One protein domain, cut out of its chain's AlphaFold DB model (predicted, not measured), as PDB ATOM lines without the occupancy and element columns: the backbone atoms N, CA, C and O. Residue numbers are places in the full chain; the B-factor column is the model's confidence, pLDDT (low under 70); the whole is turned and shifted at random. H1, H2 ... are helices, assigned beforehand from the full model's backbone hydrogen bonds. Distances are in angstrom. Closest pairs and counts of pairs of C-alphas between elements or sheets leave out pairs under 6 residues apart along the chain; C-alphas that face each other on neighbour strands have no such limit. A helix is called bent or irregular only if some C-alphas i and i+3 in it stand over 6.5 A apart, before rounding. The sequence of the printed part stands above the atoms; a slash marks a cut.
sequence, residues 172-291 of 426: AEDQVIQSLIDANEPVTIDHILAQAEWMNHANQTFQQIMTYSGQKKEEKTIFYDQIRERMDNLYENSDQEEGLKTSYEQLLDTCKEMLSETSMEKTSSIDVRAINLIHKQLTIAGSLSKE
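AT A GLANCE: This is residues 172 to 291 of the 426 residues of an uncharacterized protein of Clostridia bacterium (UniProt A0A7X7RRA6). What is the main picture? Three helices, H3, H4 and H5, stand side by side in an up-and-down row, and the bent helix H2 crosses one face of it, its arm H2a packed on H5 and its arm H2b on H4 and the first turn of H3. H1 packs on H2a at one end of the whole. What is the make-up? The 120 printed residues hold five named helices, H1 to H5 in order, and no named strand: all helix, compact with a radius of gyration of the C-alphas of 14.7 A, flat, spans 44 by 40 by 19 A.

IN THESE COORDINATES: Where do the first helices run? H1, residues 174 to 182, begins at C-alpha (363.104, 261.133, 272.941). H2, residues 189 to 213, was assigned as one helix by its hydrogen bonds but is bent, C-alphas 200 and 203 being 8.5 A apart; its arms are H2a, 189 to 200, and H2b, 203 to 213. And the others? H3, 220 to 236, measures 24.7 A, H4, 241 to 265, 36.7 A, and H5, 269 to 291, 33.9 A, ending at (368.700, 273.935, 285.242).

HOW THE PARTS SIT: What does the hub, H2, touch? H2a touches H1, C-alphas Val 176 and Ala 196 closest at 5.8 A, and residues 277 to 284 of H5, Ala 194 and Gln 281 closest at 5.1 A. H2b touches residues 220 to 224 of H3, Ser 213 and Tyr 224 closest at 5.1 A, a hairpin, and residues 255 to 262 of H4, Ser 213 and Met 258 closest at 6.9 A. How does the row stand? H3 and H4 form a hairpin at a shallow tilt of 16 degrees, opposite ways, C-alphas Leu 234 and Ser 247 closest at 4.8 A; H4 and H5 form another at 12 degrees, Ser 263 and Val 272 closest at 5.2 A. Are the backbones complete? Every O i to N i+4 pair is within hydrogen-bond range in H1, H2a and H2b; H3 has 12 of 13, H4 20 of 21, H5 17 of 19.

THE WHOLE: How large is it? The C-alphas farthest apart, Asp 174 and Glu 218, are 44.9 A apart. Is anything cut or uncertain? The printed part has no cut and no long link; pLDDT is under 70 at residues 215 to 221, of which 220 to 221 belong to H3.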
ATOM      1  N   ALA A 172     367.698 259.639 267.130       90.12
ATOM      2  CA  ALA A 172     367.902 260.131 268.484       90.12
ATOM      3  C   ALA A 172     366.748 259.723 269.413       90.12
ATOM      4  O   ALA A 172     365.582 259.701 269.019       90.12
ATOM      5  N   GLU A 173     367.088 259.412 270.661       89.94
ATOM      6  CA  GLU A 173     366.114 259.051 271.689       89.94
ATOM      7  C   GLU A 173     365.273 260.269 272.109       89.94
ATOM      8  O   GLU A 173     365.771 261.395 272.132       89.94
ATOM      9  N   ASP A 174     364.019 260.053 272.523       89.44
ATOM     10  CA  ASP A 174     363.104 261.133 272.941       89.44
ATOM     11  C   ASP A 174     363.703 262.031 274.042       89.44
ATOM     12  O   ASP A 174     363.463 263.239 274.072       89.44
ATOM     13  N   GLN A 175     364.537 261.461 274.921       88.81
ATOM     14  CA  GLN A 175     365.210 262.205 275.986       88.81
ATOM     15  C   GLN A 175     366.192 263.259 275.447       88.81
ATOM     16  O   GLN A 175     366.368 264.296 276.081       88.81
ATOM     17  N   VAL A 176     366.788 263.043 274.268       93.62
ATOM     18  CA  VAL A 176     367.649 264.037 273.602       93.62
ATOM     19  C   VAL A 176     366.831 265.279 273.255       93.62
ATOM     20  O   VAL A 176     367.246 266.402 273.538       93.62
ATOM     21  N   ILE A 177     365.637 265.079 272.690       92.25
ATOM     22  CA  ILE A 177     364.731 266.172 272.320       92.25
ATOM     23  C   ILE A 177     364.223 266.882 273.575       92.25
ATOM     24  O   ILE A 177     364.241 268.111 273.625       92.25
ATOM     25  N   GLN A 178     363.815 266.127 274.601       90.12
ATOM     26  CA  GLN A 178     363.357 266.711 275.861       90.12
ATOM     27  C   GLN A 178     364.456 267.549 276.521       90.12
ATOM     28  O   GLN A 178     364.196 268.668 276.945       90.12
ATOM     29  N   SER A 179     365.695 267.058 276.528       90.38
ATOM     30  CA  SER A 179     366.830 267.778 277.103       90.38
ATOM     31  C   SER A 179     367.120 269.101 276.382       90.38
ATOM     32  O   SER A 179     367.416 270.093 277.042       90.38
ATOM     33  N   LEU A 180     366.971 269.158 275.052       93.19
ATOM     34  CA  LEU A 180     367.073 270.416 274.299       93.19
ATOM     35  C   LEU A 180     365.953 271.399 274.661       93.19
ATOM     36  O   LEU A 180     366.207 272.595 274.797       93.19
ATOM     37  N   ILE A 181     364.725 270.903 274.834       91.81
ATOM     38  CA  ILE A 181     363.583 271.725 275.255       91.81
ATOM     39  C   ILE A 181     363.823 272.290 276.660       91.81
ATOM     40  O   ILE A 181     363.628 273.487 276.867       91.81
ATOM     41  N   ASP A 182     364.283 271.457 277.595       86.38
ATOM     42  CA  ASP A 182     364.588 271.859 278.971       86.38
ATOM     43  C   ASP A 182     365.718 272.901 279.012       86.38
ATOM     44  O   ASP A 182     365.656 273.857 279.780       86.38
ATOM     45  N   ALA A 183     366.710 272.773 278.124       88.75
ATOM     46  CA  ALA A 183     367.786 273.748 277.947       88.75
ATOM     47  C   ALA A 183     367.346 275.043 277.232       88.75
ATOM     48  O   ALA A 183     368.150 275.966 277.094       88.75
ATOM     49  N   ASN A 184     366.093 275.131 276.761       91.94
ATOM     50  CA  ASN A 184     365.596 276.204 275.894       91.94
ATOM     51  C   ASN A 184     366.469 276.401 274.634       91.94
ATOM     52  O   ASN A 184     366.711 277.526 274.189       91.94
ATOM     53  N   GLU A 185     366.941 275.290 274.063       92.31
ATOM     54  CA  GLU A 185     367.762 275.247 272.855       92.31
ATOM     55  C   GLU A 185     366.923 274.887 271.610       92.31
ATOM     56  O   GLU A 185     365.933 274.150 271.698       92.31
ATOM     57  N   PRO A 186     367.296 275.371 270.410       89.62
ATOM     58  CA  PRO A 186     366.601 275.025 269.174       89.62
ATOM     59  C   PRO A 186     366.648 273.524 268.856       89.62
ATOM     60  O   PRO A 186     367.715 272.917 268.777       89.62
ATOM     61  N   VAL A 187     365.500 272.930 268.522       90.81
ATOM     62  CA  VAL A 187     365.420 271.535 268.051       90.81
ATOM     63  C   VAL A 187     365.717 271.475 266.549       90.81
ATOM     64  O   VAL A 187     364.824 271.442 265.704       90.81
ATOM     65  N   THR A 188     367.004 271.504 266.210       90.88
ATOM     66  CA  THR A 188     367.515 271.351 264.835       90.88
ATOM     67  C   THR A 188     368.371 270.088 264.723       90.88
ATOM     68  O   THR A 188     368.830 269.577 265.741       90.88
ATOM     69  N   ILE A 189     368.630 269.601 263.500       90.62
ATOM     70  CA  ILE A 189     369.476 268.412 263.246       90.62
ATOM     71  C   ILE A 189     370.798 268.512 264.016       90.62
ATOM     72  O   ILE A 189     371.181 267.595 264.733       90.62
ATOM     73  N   ASP A 190     371.464 269.658 263.921       89.31
ATOM     74  CA  ASP A 190     372.771 269.884 264.528       89.31
ATOM     75  C   ASP A 190     372.732 269.872 266.057       89.31
ATOM     76  O   ASP A 190     373.650 269.348 266.681       89.31
ATOM     77  N   HIS A 191     371.670 270.417 266.656       93.12
ATOM     78  CA  HIS A 191     371.498 270.408 268.110       93.12
ATOM     79  C   HIS A 191     371.135 269.010 268.614       93.12
ATOM     80  O   HIS A 191     371.632 268.602 269.656       93.12
ATOM     81  N   ILE A 192     370.336 268.249 267.859       95.25
ATOM     82  CA  ILE A 192     370.016 266.852 268.181       95.25
ATOM     83  C   ILE A 192     371.287 266.003 268.161       95.25
ATOM     84  O   ILE A 192     371.549 265.281 269.117       95.25
ATOM     85  N   LEU A 193     372.100 266.115 267.105       93.94
ATOM     86  CA  LEU A 193     373.364 265.384 267.005       93.94
ATOM     87  C   LEU A 193     374.336 265.789 268.117       93.94
ATOM     88  O   LEU A 193     374.940 264.923 268.743       93.94
ATOM     89  N   ALA A 194     374.461 267.091 268.397       94.94
ATOM     90  CA  ALA A 194     375.297 267.578 269.488       94.94
ATOM     91  C   ALA A 194     374.820 267.032 270.839       94.94
ATOM     92  O   ALA A 194     375.625 266.483 271.583       94.94
ATOM     93  N   GLN A 195     373.524 267.115 271.145       95.38
ATOM     94  CA  GLN A 195     373.002 266.652 272.426       95.38
ATOM     95  C   GLN A 195     373.082 265.131 272.577       95.38
ATOM     96  O   GLN A 195     373.440 264.645 273.647       95.38
ATOM     97  N   ALA A 196     372.810 264.371 271.514       93.75
ATOM     98  CA  ALA A 196     372.966 262.920 271.526       93.75
ATOM     99  C   ALA A 196     374.424 262.517 271.801       93.75
ATOM    100  O   ALA A 196     374.672 261.628 272.616       93.75
ATOM    101  N   GLU A 197     375.385 263.194 271.169       93.12
ATOM    102  CA  GLU A 197     376.809 262.949 271.405       93.12
ATOM    103  C   GLU A 197     377.224 263.369 272.819       93.12
ATOM    104  O   GLU A 197     377.910 262.625 273.511       93.12
ATOM    105  N   TRP A 198     376.743 264.514 273.300       93.44
ATOM    106  CA  TRP A 198     377.029 265.009 274.644       93.44
ATOM    107  C   TRP A 198     376.521 264.070 275.743       93.44
ATOM    108  O   TRP A 198     377.243 263.771 276.693       93.44
ATOM    109  N   MET A 199     375.293 263.563 275.616       89.81
ATOM    110  CA  MET A 199     374.694 262.664 276.607       89.81
ATOM    111  C   MET A 199     375.399 261.306 276.681       89.81
ATOM    112  O   MET A 199     375.495 260.729 277.760       89.81
ATOM    113  N   ASN A 200     375.896 260.796 275.551       87.50
ATOM    114  CA  ASN A 200     376.459 259.446 275.475       87.50
ATOM    115  C   ASN A 200     377.993 259.416 275.542       87.50
ATOM    116  O   ASN A 200     378.577 258.425 275.986       87.50
ATOM    117  N   HIS A 201     378.658 260.486 275.109       91.50
ATOM    118  CA  HIS A 201     380.097 260.500 274.834       91.50
ATOM    119  C   HIS A 201     380.830 261.712 275.429       91.50
ATOM    120  O   HIS A 201     381.948 262.020 275.023       91.50
ATOM    121  N   ALA A 202     380.276 262.318 276.479       92.88
ATOM    122  CA  ALA A 202     380.894 263.346 277.320       92.88
ATOM    123  C   ALA A 202     382.409 263.173 277.573       92.88
ATOM    124  O   ALA A 202     383.211 264.093 277.384       92.88
ATOM    125  N   ASN A 203     382.816 261.961 277.980       92.19
ATOM    126  CA  ASN A 203     384.216 261.604 278.225       92.19
ATOM    127  C   ASN A 203     385.082 261.847 276.982       92.19
ATOM    128  O   ASN A 203     386.176 262.403 277.083       92.19
ATOM    129  N   GLN A 204     384.598 261.431 275.811       94.00
ATOM    130  CA  GLN A 204     385.315 261.566 274.546       94.00
ATOM    131  C   GLN A 204     385.408 263.035 274.136       94.00
ATOM    132  O   GLN A 204     386.486 263.476 273.742       94.00
ATOM    133  N   THR A 205     384.338 263.811 274.322       95.19
ATOM    134  CA  THR A 205     384.326 265.258 274.068       95.19
ATOM    135  C   THR A 205     385.420 265.974 274.858       95.19
ATOM    136  O   THR A 205     386.252 266.675 274.280       95.19
ATOM    137  N   PHE A 206     385.499 265.760 276.176       95.56
ATOM    138  CA  PHE A 206     386.545 266.391 276.987       95.56
ATOM    139  C   PHE A 206     387.952 265.857 276.675       95.56
ATOM    140  O   PHE A 206     388.915 266.625 276.686       95.56
ATOM    141  N   GLN A 207     388.102 264.579 276.319       93.81
ATOM    142  CA  GLN A 207     389.384 264.043 275.843       93.81
ATOM    143  C   GLN A 207     389.829 264.688 274.521       93.81
ATOM    144  O   GLN A 207     391.014 264.992 274.353       93.81
ATOM    145  N   GLN A 208     388.901 264.938 273.595       93.50
ATOM    146  CA  GLN A 208     389.170 265.657 272.350       93.50
ATOM    147  C   GLN A 208     389.577 267.104 272.631       93.50
ATOM    148  O   GLN A 208     390.581 267.556 272.084       93.50
ATOM    149  N   ILE A 209     388.885 267.797 273.541       94.38
ATOM    150  CA  ILE A 209     389.254 269.149 273.994       94.38
ATOM    151  C   ILE A 209     390.696 269.174 274.520       94.38
ATOM    152  O   ILE A 209     391.497 269.992 274.065       94.38
ATOM    153  N   MET A 210     391.063 268.242 275.407       92.19
ATOM    154  CA  MET A 210     392.429 268.150 275.945       92.19
ATOM    155  C   MET A 210     393.467 267.776 274.876       92.19
ATOM    156  O   MET A 210     394.618 268.215 274.916       92.19
ATOM    157  N   THR A 211     393.066 266.982 273.884       90.69
ATOM    158  CA  THR A 211     393.924 266.638 272.746       90.69
ATOM    159  C   THR A 211     394.174 267.857 271.861       90.69
ATOM    160  O   THR A 211     395.316 268.107 271.476       90.69
ATOM    161  N   TYR A 212     393.139 268.638 271.546       88.19
ATOM    162  CA  TYR A 212     393.277 269.855 270.749       88.19
ATOM    163  C   TYR A 212     394.123 270.912 271.464       88.19
ATOM    164  O   TYR A 212     395.008 271.501 270.828       88.19
ATOM    165  N   SER A 213     393.948 271.069 272.781       84.00
ATOM    166  CA  SER A 213     394.738 272.014 273.571       84.00
ATOM    167  C   SER A 213     396.226 271.633 273.637       84.00
ATOM    168  O   SER A 213     397.073 272.511 273.535       84.00
ATOM    169  N   GLY A 214     396.592 270.344 273.669       75.25
ATOM    170  CA  GLY A 214     397.993 269.889 273.797       75.25
ATOM    171  C   GLY A 214     398.866 269.848 272.521       75.25
ATOM    172  O   GLY A 214     400.045 269.501 272.586       75.25
ATOM    173  N   GLN A 215     398.348 270.168 271.329       66.12
ATOM    174  CA  GLN A 215     398.984 269.829 270.031       66.12
ATOM    175  C   GLN A 215     400.161 270.728 269.517       66.12
ATOM    176  O   GLN A 215     400.468 270.683 268.327       66.12
ATOM    177  N   LYS A 216     400.821 271.603 270.298       56.88
ATOM    178  CA  LYS A 216     401.939 272.501 269.848       56.88
ATOM    179  C   LYS A 216     402.879 272.794 271.026       56.88
ATOM    180  O   LYS A 216     402.494 272.668 272.177       56.88
ATOM    181  N   LYS A 217     404.113 273.204 270.714       49.56
ATOM    182  CA  LYS A 217     405.245 273.245 271.654       49.56
ATOM    183  C   LYS A 217     405.411 274.500 272.534       49.56
ATOM    184  O   LYS A 217     406.127 274.369 273.515       49.56
ATOM    185  N   GLU A 218     404.826 275.667 272.227       50.62
ATOM    186  CA  GLU A 218     405.152 276.918 272.965       50.62
ATOM    187  C   GLU A 218     403.935 277.745 273.441       50.62
ATOM    188  O   GLU A 218     403.855 278.034 274.626       50.62
ATOM    189  N   GLU A 219     402.947 278.075 272.598       47.94
ATOM    190  CA  GLU A 219     401.719 278.792 273.043       47.94
ATOM    191  C   GLU A 219     400.623 277.848 273.585       47.94
ATOM    192  O   GLU A 219     399.732 278.258 274.319       47.94
ATOM    193  N   LYS A 220     400.687 276.553 273.251       56.97
ATOM    194  CA  LYS A 220     399.606 275.580 273.496       56.97
ATOM    195  C   LYS A 220     399.608 274.896 274.862       56.97
ATOM    196  O   LYS A 220     398.586 274.346 275.256       56.97
ATOM    197  N   THR A 221     400.698 274.964 275.620       63.56
ATOM    198  CA  THR A 221     400.648 274.537 277.027       63.56
ATOM    199  C   THR A 221     399.755 275.464 277.849       63.56
ATOM    200  O   THR A 221     399.137 275.003 278.796       63.56
ATOM    201  N   ILE A 222     399.594 276.729 277.433       81.44
ATOM    202  CA  ILE A 222     398.789 277.721 278.152       81.44
ATOM    203  C   ILE A 222     397.324 277.282 278.229       81.44
ATOM    204  O   ILE A 222     396.811 277.153 279.332       81.44
ATOM    205  N   PHE A 223     396.666 276.973 277.103       87.56
ATOM    206  CA  PHE A 223     395.267 276.517 277.138       87.56
ATOM    207  C   PHE A 223     395.104 275.172 277.846       87.56
ATOM    208  O   PHE A 223     394.123 274.973 278.554       87.56
ATOM    209  N   TYR A 224     396.051 274.245 277.675       90.19
ATOM    210  CA  TYR A 224     396.009 272.966 278.385       90.19
ATOM    211  C   TYR A 224     396.041 273.175 279.907       90.19
ATOM    212  O   TYR A 224     395.213 272.615 280.631       90.19
ATOM    213  N   ASP A 225     396.962 274.013 280.384       90.81
ATOM    214  CA  ASP A 225     397.121 274.329 281.801       90.81
ATOM    215  C   ASP A 225     395.945 275.165 282.330       90.81
ATOM    216  O   ASP A 225     395.439 274.871 283.409       90.81
ATOM    217  N   GLN A 226     395.439 276.130 281.553       93.25
ATOM    218  CA  GLN A 226     394.256 276.929 281.893       93.25
ATOM    219  C   GLN A 226     393.004 276.066 282.018       93.25
ATOM    220  O   GLN A 226     392.285 276.181 283.002       93.25
ATOM    221  N   ILE A 227     392.735 275.177 281.057       94.69
ATOM    222  CA  ILE A 227     391.588 274.263 281.135       94.69
ATOM    223  C   ILE A 227     391.725 273.390 282.383       94.69
ATOM    224  O   ILE A 227     390.763 273.245 283.134       94.69
ATOM    225  N   ARG A 228     392.925 272.869 282.665       93.25
ATOM    226  CA  ARG A 228     393.177 272.080 283.875       93.25
ATOM    227  C   ARG A 228     392.938 272.883 285.157       93.25
ATOM    228  O   ARG A 228     392.291 272.376 286.068       93.25
ATOM    229  N   GLU A 229     393.405 274.125 285.216       94.50
ATOM    230  CA  GLU A 229     393.153 275.040 286.334       94.50
ATOM    231  C   GLU A 229     391.652 275.310 286.505       94.50
ATOM    232  O   GLU A 229     391.133 275.248 287.618       94.50
ATOM    233  N   ARG A 230     390.919 275.531 285.406       96.19
ATOM    234  CA  ARG A 230     389.459 275.713 285.429       96.19
ATOM    235  C   ARG A 230     388.730 274.466 285.916       96.19
ATOM    236  O   ARG A 230     387.758 274.597 286.652       96.19
ATOM    237  N   MET A 231     389.205 273.269 285.571       95.00
ATOM    238  CA  MET A 231     388.662 272.018 286.109       95.00
ATOM    239  C   MET A 231     388.897 271.882 287.620       95.00
ATOM    240  O   MET A 231     388.023 271.404 288.344       95.00
ATOM    241  N   ASP A 232     390.064 272.298 288.117       92.75
ATOM    242  CA  ASP A 232     390.348 272.288 289.554       92.75
ATOM    243  C   ASP A 232     389.491 273.324 290.298       92.75
ATOM    244  O   ASP A 232     388.860 272.982 291.298       92.75
ATOM    245  N   ASN A 233     389.360 274.533 289.750       94.38
ATOM    246  CA  ASN A 233     388.496 275.589 290.277       94.38
ATOM    247  C   ASN A 233     387.010 275.176 290.297       94.38
ATOM    248  O   ASN A 233     386.317 275.406 291.289       94.38
ATOM    249  N   LEU A 234     386.529 274.514 289.237       94.81
ATOM    250  CA  LEU A 234     385.178 273.952 289.167       94.81
ATOM    251  C   LEU A 234     384.896 273.020 290.347       94.81
ATOM    252  O   LEU A 234     383.849 273.104 290.985       94.81
ATOM    253  N   TYR A 235     385.844 272.138 290.651       91.06
ATOM    254  CA  TYR A 235     385.734 271.244 291.793       91.06
ATOM    255  C   TYR A 235     385.773 272.007 293.127       91.06
ATOM    256  O   TYR A 235     384.963 271.730 294.016       91.06
ATOM    257  N   GLU A 236     386.676 272.977 293.282       92.31
ATOM    258  CA  GLU A 236     386.815 273.759 294.517       92.31
ATOM    259  C   GLU A 236     385.544 274.533 294.880       92.31
ATOM    260  O   GLU A 236     385.223 274.608 296.063       92.31
ATOM    261  N   ASN A 237     384.796 275.014 293.885       93.31
ATOM    262  CA  ASN A 237     383.576 275.806 294.074       93.31
ATOM    263  C   ASN A 237     382.275 274.985 293.996       93.31
ATOM    264  O   ASN A 237     381.184 275.549 293.963       93.31
ATOM    265  N   SER A 238     382.366 273.651 293.982       90.56
ATOM    266  CA  SER A 238     381.208 272.760 293.794       90.56
ATOM    267  C   SER A 238     380.268 272.614 295.002       90.56
ATOM    268  O   SER A 238     379.232 271.966 294.888       90.56
ATOM    269  N   ASP A 239     380.587 273.213 296.155       88.75
ATOM    270  CA  ASP A 239     379.747 273.227 297.369       88.75
ATOM    271  C   ASP A 239     378.693 274.342 297.373       88.75
ATOM    272  O   ASP A 239     377.874 274.415 298.292       88.75
ATOM    273  N   GLN A 240     378.702 275.216 296.367       90.44
ATOM    274  CA  GLN A 240     377.765 276.328 296.249       90.44
ATOM    275  C   GLN A 240     377.229 276.418 294.826       90.44
ATOM    276  O   GLN A 240     377.985 276.297 293.870       90.44
ATOM    277  N   GLU A 241     375.932 276.695 294.694       92.00
ATOM    278  CA  GLU A 241     375.258 276.817 293.397       92.00
ATOM    279  C   GLU A 241     375.923 277.853 292.485       92.00
ATOM    280  O   GLU A 241     376.363 277.536 291.382       92.00
ATOM    281  N   GLU A 242     376.028 279.096 292.960       93.19
ATOM    282  CA  GLU A 242     376.575 280.201 292.170       93.19
ATOM    283  C   GLU A 242     378.061 279.989 291.854       93.19
ATOM    284  O   GLU A 242     378.505 280.278 290.740       93.19
ATOM    285  N   GLY A 243     378.809 279.418 292.805       94.19
ATOM    286  CA  GLY A 243     380.211 279.049 292.630       94.19
ATOM    287  C   GLY A 243     380.389 277.998 291.538       94.19
ATOM    288  O   GLY A 243     381.138 278.227 290.589       94.19
ATOM    289  N   LEU A 244     379.655 276.882 291.621       95.12
ATOM    290  CA  LEU A 244     379.725 275.810 290.631       95.12
ATOM    291  C   LEU A 244     379.349 276.323 289.244       95.12
ATOM    292  O   LEU A 244     380.081 276.088 288.284       95.12
ATOM    293  N   LYS A 245     378.229 277.043 289.142       95.56
ATOM    294  CA  LYS A 245     377.728 277.564 287.872       95.56
ATOM    295  C   LYS A 245     378.731 278.505 287.213       95.56
ATOM    296  O   LYS A 245     379.062 278.313 286.046       95.56
ATOM    297  N   THR A 246     379.272 279.455 287.974       96.56
ATOM    298  CA  THR A 246     380.260 280.417 287.469       96.56
ATOM    299  C   THR A 246     381.539 279.715 287.015       96.56
ATOM    300  O   THR A 246     382.029 279.969 285.915       96.56
ATOM    301  N   SER A 247     382.086 278.804 287.825       97.44
ATOM    302  CA  SER A 247     383.305 278.072 287.462       97.44
ATOM    303  C   SER A 247     383.087 277.138 286.268       97.44
ATOM    304  O   SER A 247     383.999 276.944 285.464       97.44
ATOM    305  N   TYR A 248     381.879 276.588 286.113       97.88
ATOM    306  CA  TYR A 248     381.511 275.768 284.963       97.88
ATOM    307  C   TYR A 248     381.402 276.600 283.686       97.88
ATOM    308  O   TYR A 248     382.006 276.240 282.680       97.88
ATOM    309  N   GLU A 249     380.720 277.746 283.731       97.31
ATOM    310  CA  GLU A 249     380.655 278.689 282.609       97.31
ATOM    311  C   GLU A 249     382.064 279.116 282.163       97.31
ATOM    312  O   GLU A 249     382.392 279.007 280.982       97.31
ATOM    313  N   GLN A 250     382.948 279.463 283.106       97.44
ATOM    314  CA  GLN A 250     384.344 279.815 282.811       97.44
ATOM    315  C   GLN A 250     385.134 278.676 282.151       97.44
ATOM    316  O   GLN A 250     385.934 278.921 281.244       97.44
ATOM    317  N   LEU A 251     384.939 277.432 282.603       98.00
ATOM    318  CA  LEU A 251     385.549 276.260 281.978       98.00
ATOM    319  C   LEU A 251     385.068 276.110 280.531       98.00
ATOM    320  O   LEU A 251     385.889 275.974 279.623       98.00
ATOM    321  N   LEU A 252     383.751 276.158 280.312       97.38
ATOM    322  CA  LEU A 252     383.163 276.021 278.982       97.38
ATOM    323  C   LEU A 252     383.631 277.137 278.043       97.38
ATOM    324  O   LEU A 252     383.938 276.858 276.886       97.38
ATOM    325  N   ASP A 253     383.705 278.379 278.520       96.12
ATOM    326  CA  ASP A 253     384.173 279.526 277.736       96.12
ATOM    327  C   ASP A 253     385.649 279.393 277.354       96.12
ATOM    328  O   ASP A 253     385.982 279.556 276.181       96.12
ATOM    329  N   THR A 254     386.508 278.974 278.289       95.19
ATOM    330  CA  THR A 254     387.932 278.702 278.004       95.19
ATOM    331  C   THR A 254     388.077 277.612 276.931       95.19
ATOM    332  O   THR A 254     388.882 277.727 276.006       95.19
ATOM    333  N   CYS A 255     387.266 276.551 277.010       94.81
ATOM    334  CA  CYS A 255     387.234 275.500 275.993       94.81
ATOM    335  C   CYS A 255     386.751 276.032 274.633       94.81
ATOM    336  O   CYS A 255     387.372 275.737 273.611       94.81
ATOM    337  N   LYS A 256     385.667 276.819 274.602       93.50
ATOM    338  CA  LYS A 256     385.115 277.417 273.374       93.50
ATOM    339  C   LYS A 256     386.114 278.357 272.702       93.50
ATOM    340  O   LYS A 256     386.271 278.293 271.483       93.50
ATOM    341  N   GLU A 257     386.829 279.173 273.471       90.06
ATOM    342  CA  GLU A 257     387.888 280.053 272.967       90.06
ATOM    343  C   GLU A 257     389.002 279.245 272.285       90.06
ATOM    344  O   GLU A 257     389.286 279.451 271.102       90.06
ATOM    345  N   MET A 258     389.533 278.229 272.970       90.19
ATOM    346  CA  MET A 258     390.557 277.330 272.423       90.19
ATOM    347  C   MET A 258     390.096 276.620 271.136       90.19
ATOM    348  O   MET A 258     390.849 276.515 270.160       90.19
ATOM    349  N   LEU A 259     388.850 276.137 271.108       89.81
ATOM    350  CA  LEU A 259     388.265 275.479 269.935       89.81
ATOM    351  C   LEU A 259     388.110 276.449 268.761       89.81
ATOM    352  O   LEU A 259     388.387 276.072 267.623       89.81
ATOM    353  N   SER A 260     387.730 277.698 269.030       85.38
ATOM    354  CA  SER A 260     387.603 278.751 268.016       85.38
ATOM    355  C   SER A 260     388.934 279.022 267.321       85.38
ATOM    356  O   SER A 260     388.999 279.084 266.091       85.38
ATOM    357  N   GLU A 261     390.014 279.133 268.100       82.00
ATOM    358  CA  GLU A 261     391.365 279.290 267.556       82.00
ATOM    359  C   GLU A 261     391.794 278.062 266.756       82.00
ATOM    360  O   GLU A 261     392.282 278.180 265.630       82.00
ATOM    361  N   THR A 262     391.565 276.870 267.312       84.31
ATOM    362  CA  THR A 262     391.957 275.611 266.675       84.31
ATOM    363  C   THR A 262     391.228 275.404 265.349       84.31
ATOM    364  O   THR A 262     391.864 275.009 264.373       84.31
ATOM    365  N   SER A 263     389.927 275.701 265.290       83.12
ATOM    366  CA  SER A 263     389.075 275.550 264.103       83.12
ATOM    367  C   SER A 263     389.643 276.293 262.894       83.12
ATOM    368  O   SER A 263     389.865 275.702 261.836       83.12
ATOM    369  N   MET A 264     389.998 277.569 263.071       76.75
ATOM    370  CA  MET A 264     390.509 278.411 261.984       76.75
ATOM    371  C   MET A 264     391.872 277.952 261.455       76.75
ATOM    372  O   MET A 264     392.208 278.186 260.291       76.75
ATOM    373  N   GLU A 265     392.660 277.258 262.275       79.38
ATOM    374  CA  GLU A 265     393.948 276.694 261.866       79.38
ATOM    375  C   GLU A 265     393.819 275.405 261.053       79.38
ATOM    376  O   GLU A 265     394.733 275.072 260.286       79.38
ATOM    377  N   LYS A 266     392.695 274.691 261.167       80.25
ATOM    378  CA  LYS A 266     392.460 273.468 260.398       80.25
ATOM    379  C   LYS A 266     392.215 273.786 258.927       80.25
ATOM    380  O   LYS A 266     391.699 274.840 258.560       80.25
ATOM    381  N   THR A 267     392.646 272.861 258.081       77.88
ATOM    382  CA  THR A 267     392.477 272.897 256.619       77.88
ATOM    383  C   THR A 267     391.610 271.743 256.120       77.88
ATOM    384  O   THR A 267     391.392 271.639 254.920       77.88
ATOM    385  N   SER A 268     391.156 270.879 257.037       84.06
ATOM    386  CA  SER A 268     390.266 269.748 256.785       84.06
ATOM    387  C   SER A 268     388.847 270.127 257.194       84.06
ATOM    388  O   SER A 268     388.633 270.558 258.332       84.06
ATOM    389  N   SER A 269     387.881 269.953 256.293       82.56
ATOM    390  CA  SER A 269     386.467 270.234 256.557       82.56
ATOM    391  C   SER A 269     385.924 269.367 257.694       82.56
ATOM    392  O   SER A 269     385.186 269.849 258.552       82.56
ATOM    393  N   ILE A 270     386.352 268.103 257.750       81.44
ATOM    394  CA  ILE A 270     385.961 267.136 258.782       81.44
ATOM    395  C   ILE A 270     386.446 267.594 260.159       81.44
ATOM    396  O   ILE A 270     385.673 267.563 261.115       81.44
ATOM    397  N   ASP A 271     387.690 268.071 260.257       85.88
ATOM    398  CA  ASP A 271     388.242 268.562 261.524       85.88
ATOM    399  C   ASP A 271     387.468 269.792 262.020       85.88
ATOM    400  O   ASP A 271     387.142 269.878 263.203       85.88
ATOM    401  N   VAL A 272     387.142 270.731 261.122       86.06
ATOM    402  CA  VAL A 272     386.366 271.938 261.462       86.06
ATOM    403  C   VAL A 272     384.949 271.573 261.905       86.06
ATOM    404  O   VAL A 272     384.477 272.095 262.913       86.06
ATOM    405  N   ARG A 273     384.286 270.633 261.217       87.44
ATOM    406  CA  ARG A 273     382.957 270.133 261.614       87.44
ATOM    407  C   ARG A 273     382.979 269.464 262.981       87.44
ATOM    408  O   ARG A 273     382.090 269.725 263.786       87.44
ATOM    409  N   ALA A 274     383.983 268.631 263.254       90.06
ATOM    410  CA  ALA A 274     384.132 267.974 264.549       90.06
ATOM    411  C   ALA A 274     384.315 269.005 265.674       90.06
ATOM    412  O   ALA A 274     383.617 268.948 266.684       90.06
ATOM    413  N   ILE A 275     385.184 270.001 265.469       91.44
ATOM    414  CA  ILE A 275     385.377 271.102 266.422       91.44
ATOM    415  C   ILE A 275     384.075 271.884 266.631       91.44
ATOM    416  O   ILE A 275     383.734 272.216 267.768       91.44
ATOM    417  N   ASN A 276     383.322 272.144 265.562       90.31
ATOM    418  CA  ASN A 276     382.078 272.888 265.675       90.31
ATOM    419  C   ASN A 276     380.969 272.097 266.385       90.31
ATOM    420  O   ASN A 276     380.194 272.658 267.161       90.31
ATOM    421  N   LEU A 277     380.925 270.778 266.186       92.38
ATOM    422  CA  LEU A 277     380.041 269.900 266.946       92.38
ATOM    423  C   LEU A 277     380.355 269.982 268.446       92.38
ATOM    424  O   LEU A 277     379.434 270.168 269.235       92.38
ATOM    425  N   ILE A 278     381.636 269.937 268.839       95.38
ATOM    426  CA  ILE A 278     382.048 270.132 270.239       95.38
ATOM    427  C   ILE A 278     381.606 271.513 270.740       95.38
ATOM    428  O   ILE A 278     381.059 271.619 271.834       95.38
ATOM    429  N   HIS A 279     381.773 272.577 269.948       93.56
ATOM    430  CA  HIS A 279     381.302 273.908 270.337       93.56
ATOM    431  C   HIS A 279     379.787 273.920 270.614       93.56
ATOM    432  O   HIS A 279     379.361 274.470 271.628       93.56
ATOM    433  N   LYS A 280     378.970 273.273 269.763       93.88
ATOM    434  CA  LYS A 280     377.518 273.107 269.985       93.88
ATOM    435  C   LYS A 280     377.228 272.335 271.277       93.88
ATOM    436  O   LYS A 280     376.386 272.775 272.052       93.88
ATOM    437  N   GLN A 281     377.961 271.252 271.549       95.88
ATOM    438  CA  GLN A 281     377.839 270.493 272.802       95.88
ATOM    439  C   GLN A 281     378.093 271.380 274.030       95.88
ATOM    440  O   GLN A 281     377.286 271.391 274.953       95.88
ATOM    441  N   LEU A 282     379.162 272.187 274.022       96.19
ATOM    442  CA  LEU A 282     379.489 273.094 275.131       96.19
ATOM    443  C   LEU A 282     378.468 274.230 275.289       96.19
ATOM    444  O   LEU A 282     378.225 274.680 276.407       96.19
ATOM    445  N   THR A 283     377.867 274.707 274.194       94.44
ATOM    446  CA  THR A 283     376.758 275.670 274.259       94.44
ATOM    447  C   THR A 283     375.560 275.061 274.983       94.44
ATOM    448  O   THR A 283     375.093 275.646 275.957       94.44
ATOM    449  N   ILE A 284     375.126 273.863 274.576       94.88
ATOM    450  CA  ILE A 284     373.989 273.178 275.206       94.88
ATOM    451  C   ILE A 284     374.298 272.863 276.676       94.88
ATOM    452  O   ILE A 284     373.468 273.108 277.548       94.88
ATOM    453  N   ALA A 285     375.520 272.417 276.978       95.81
ATOM    454  CA  ALA A 285     375.987 272.183 278.342       95.81
ATOM    455  C   ALA A 285     375.882 273.428 279.238       95.81
ATOM    456  O   ALA A 285     375.487 273.323 280.398       95.81
ATOM    457  N   GLY A 286     376.224 274.607 278.711       96.12
ATOM    458  CA  GLY A 286     376.096 275.876 279.433       96.12
ATOM    459  C   GLY A 286     374.646 276.345 279.598       96.12
ATOM    460  O   GLY A 286     374.345 277.112 280.508       96.12
ATOM    461  N   SER A 287     373.732 275.896 278.738       95.12
ATOM    462  CA  SER A 287     372.298 276.133 278.920       95.12
ATOM    463  C   SER A 287     371.700 275.184 279.960       95.12
ATOM    464  O   SER A 287     370.982 275.645 280.845       95.12
ATOM    465  N   LEU A 288     372.076 273.901 279.935       93.75
ATOM    466  CA  LEU A 288     371.664 272.892 280.921       93.75
ATOM    467  C   LEU A 288     372.136 273.210 282.346       93.75
ATOM    468  O   LEU A 288     371.392 272.986 283.299       93.75
ATOM    469  N   SER A 289     373.310 273.827 282.510       94.81
ATOM    470  CA  SER A 289     373.807 274.226 283.835       94.81
ATOM    471  C   SER A 289     372.901 275.236 284.549       94.81
ATOM    472  O   SER A 289     372.938 275.353 285.773       94.81
ATOM    473  N   LYS A 290     372.052 275.966 283.810       92.56
ATOM    474  CA  LYS A 290     371.049 276.874 284.388       92.56
ATOM    475  C   LYS A 290     369.903 276.123 285.066       92.56
ATOM    476  O   LYS A 290     369.291 276.693 285.962       92.56
ATOM    477  N   GLU A 291     369.674 274.872 284.672       91.06
ATOM    478  CA  GLU A 291     368.700 273.935 285.242       91.06
ATOM    479  C   GLU A 291     369.354 272.952 286.232       91.06
ATOM    480  O   GLU A 291     368.827 271.868 286.484       91.06
TER     481      GLU A 291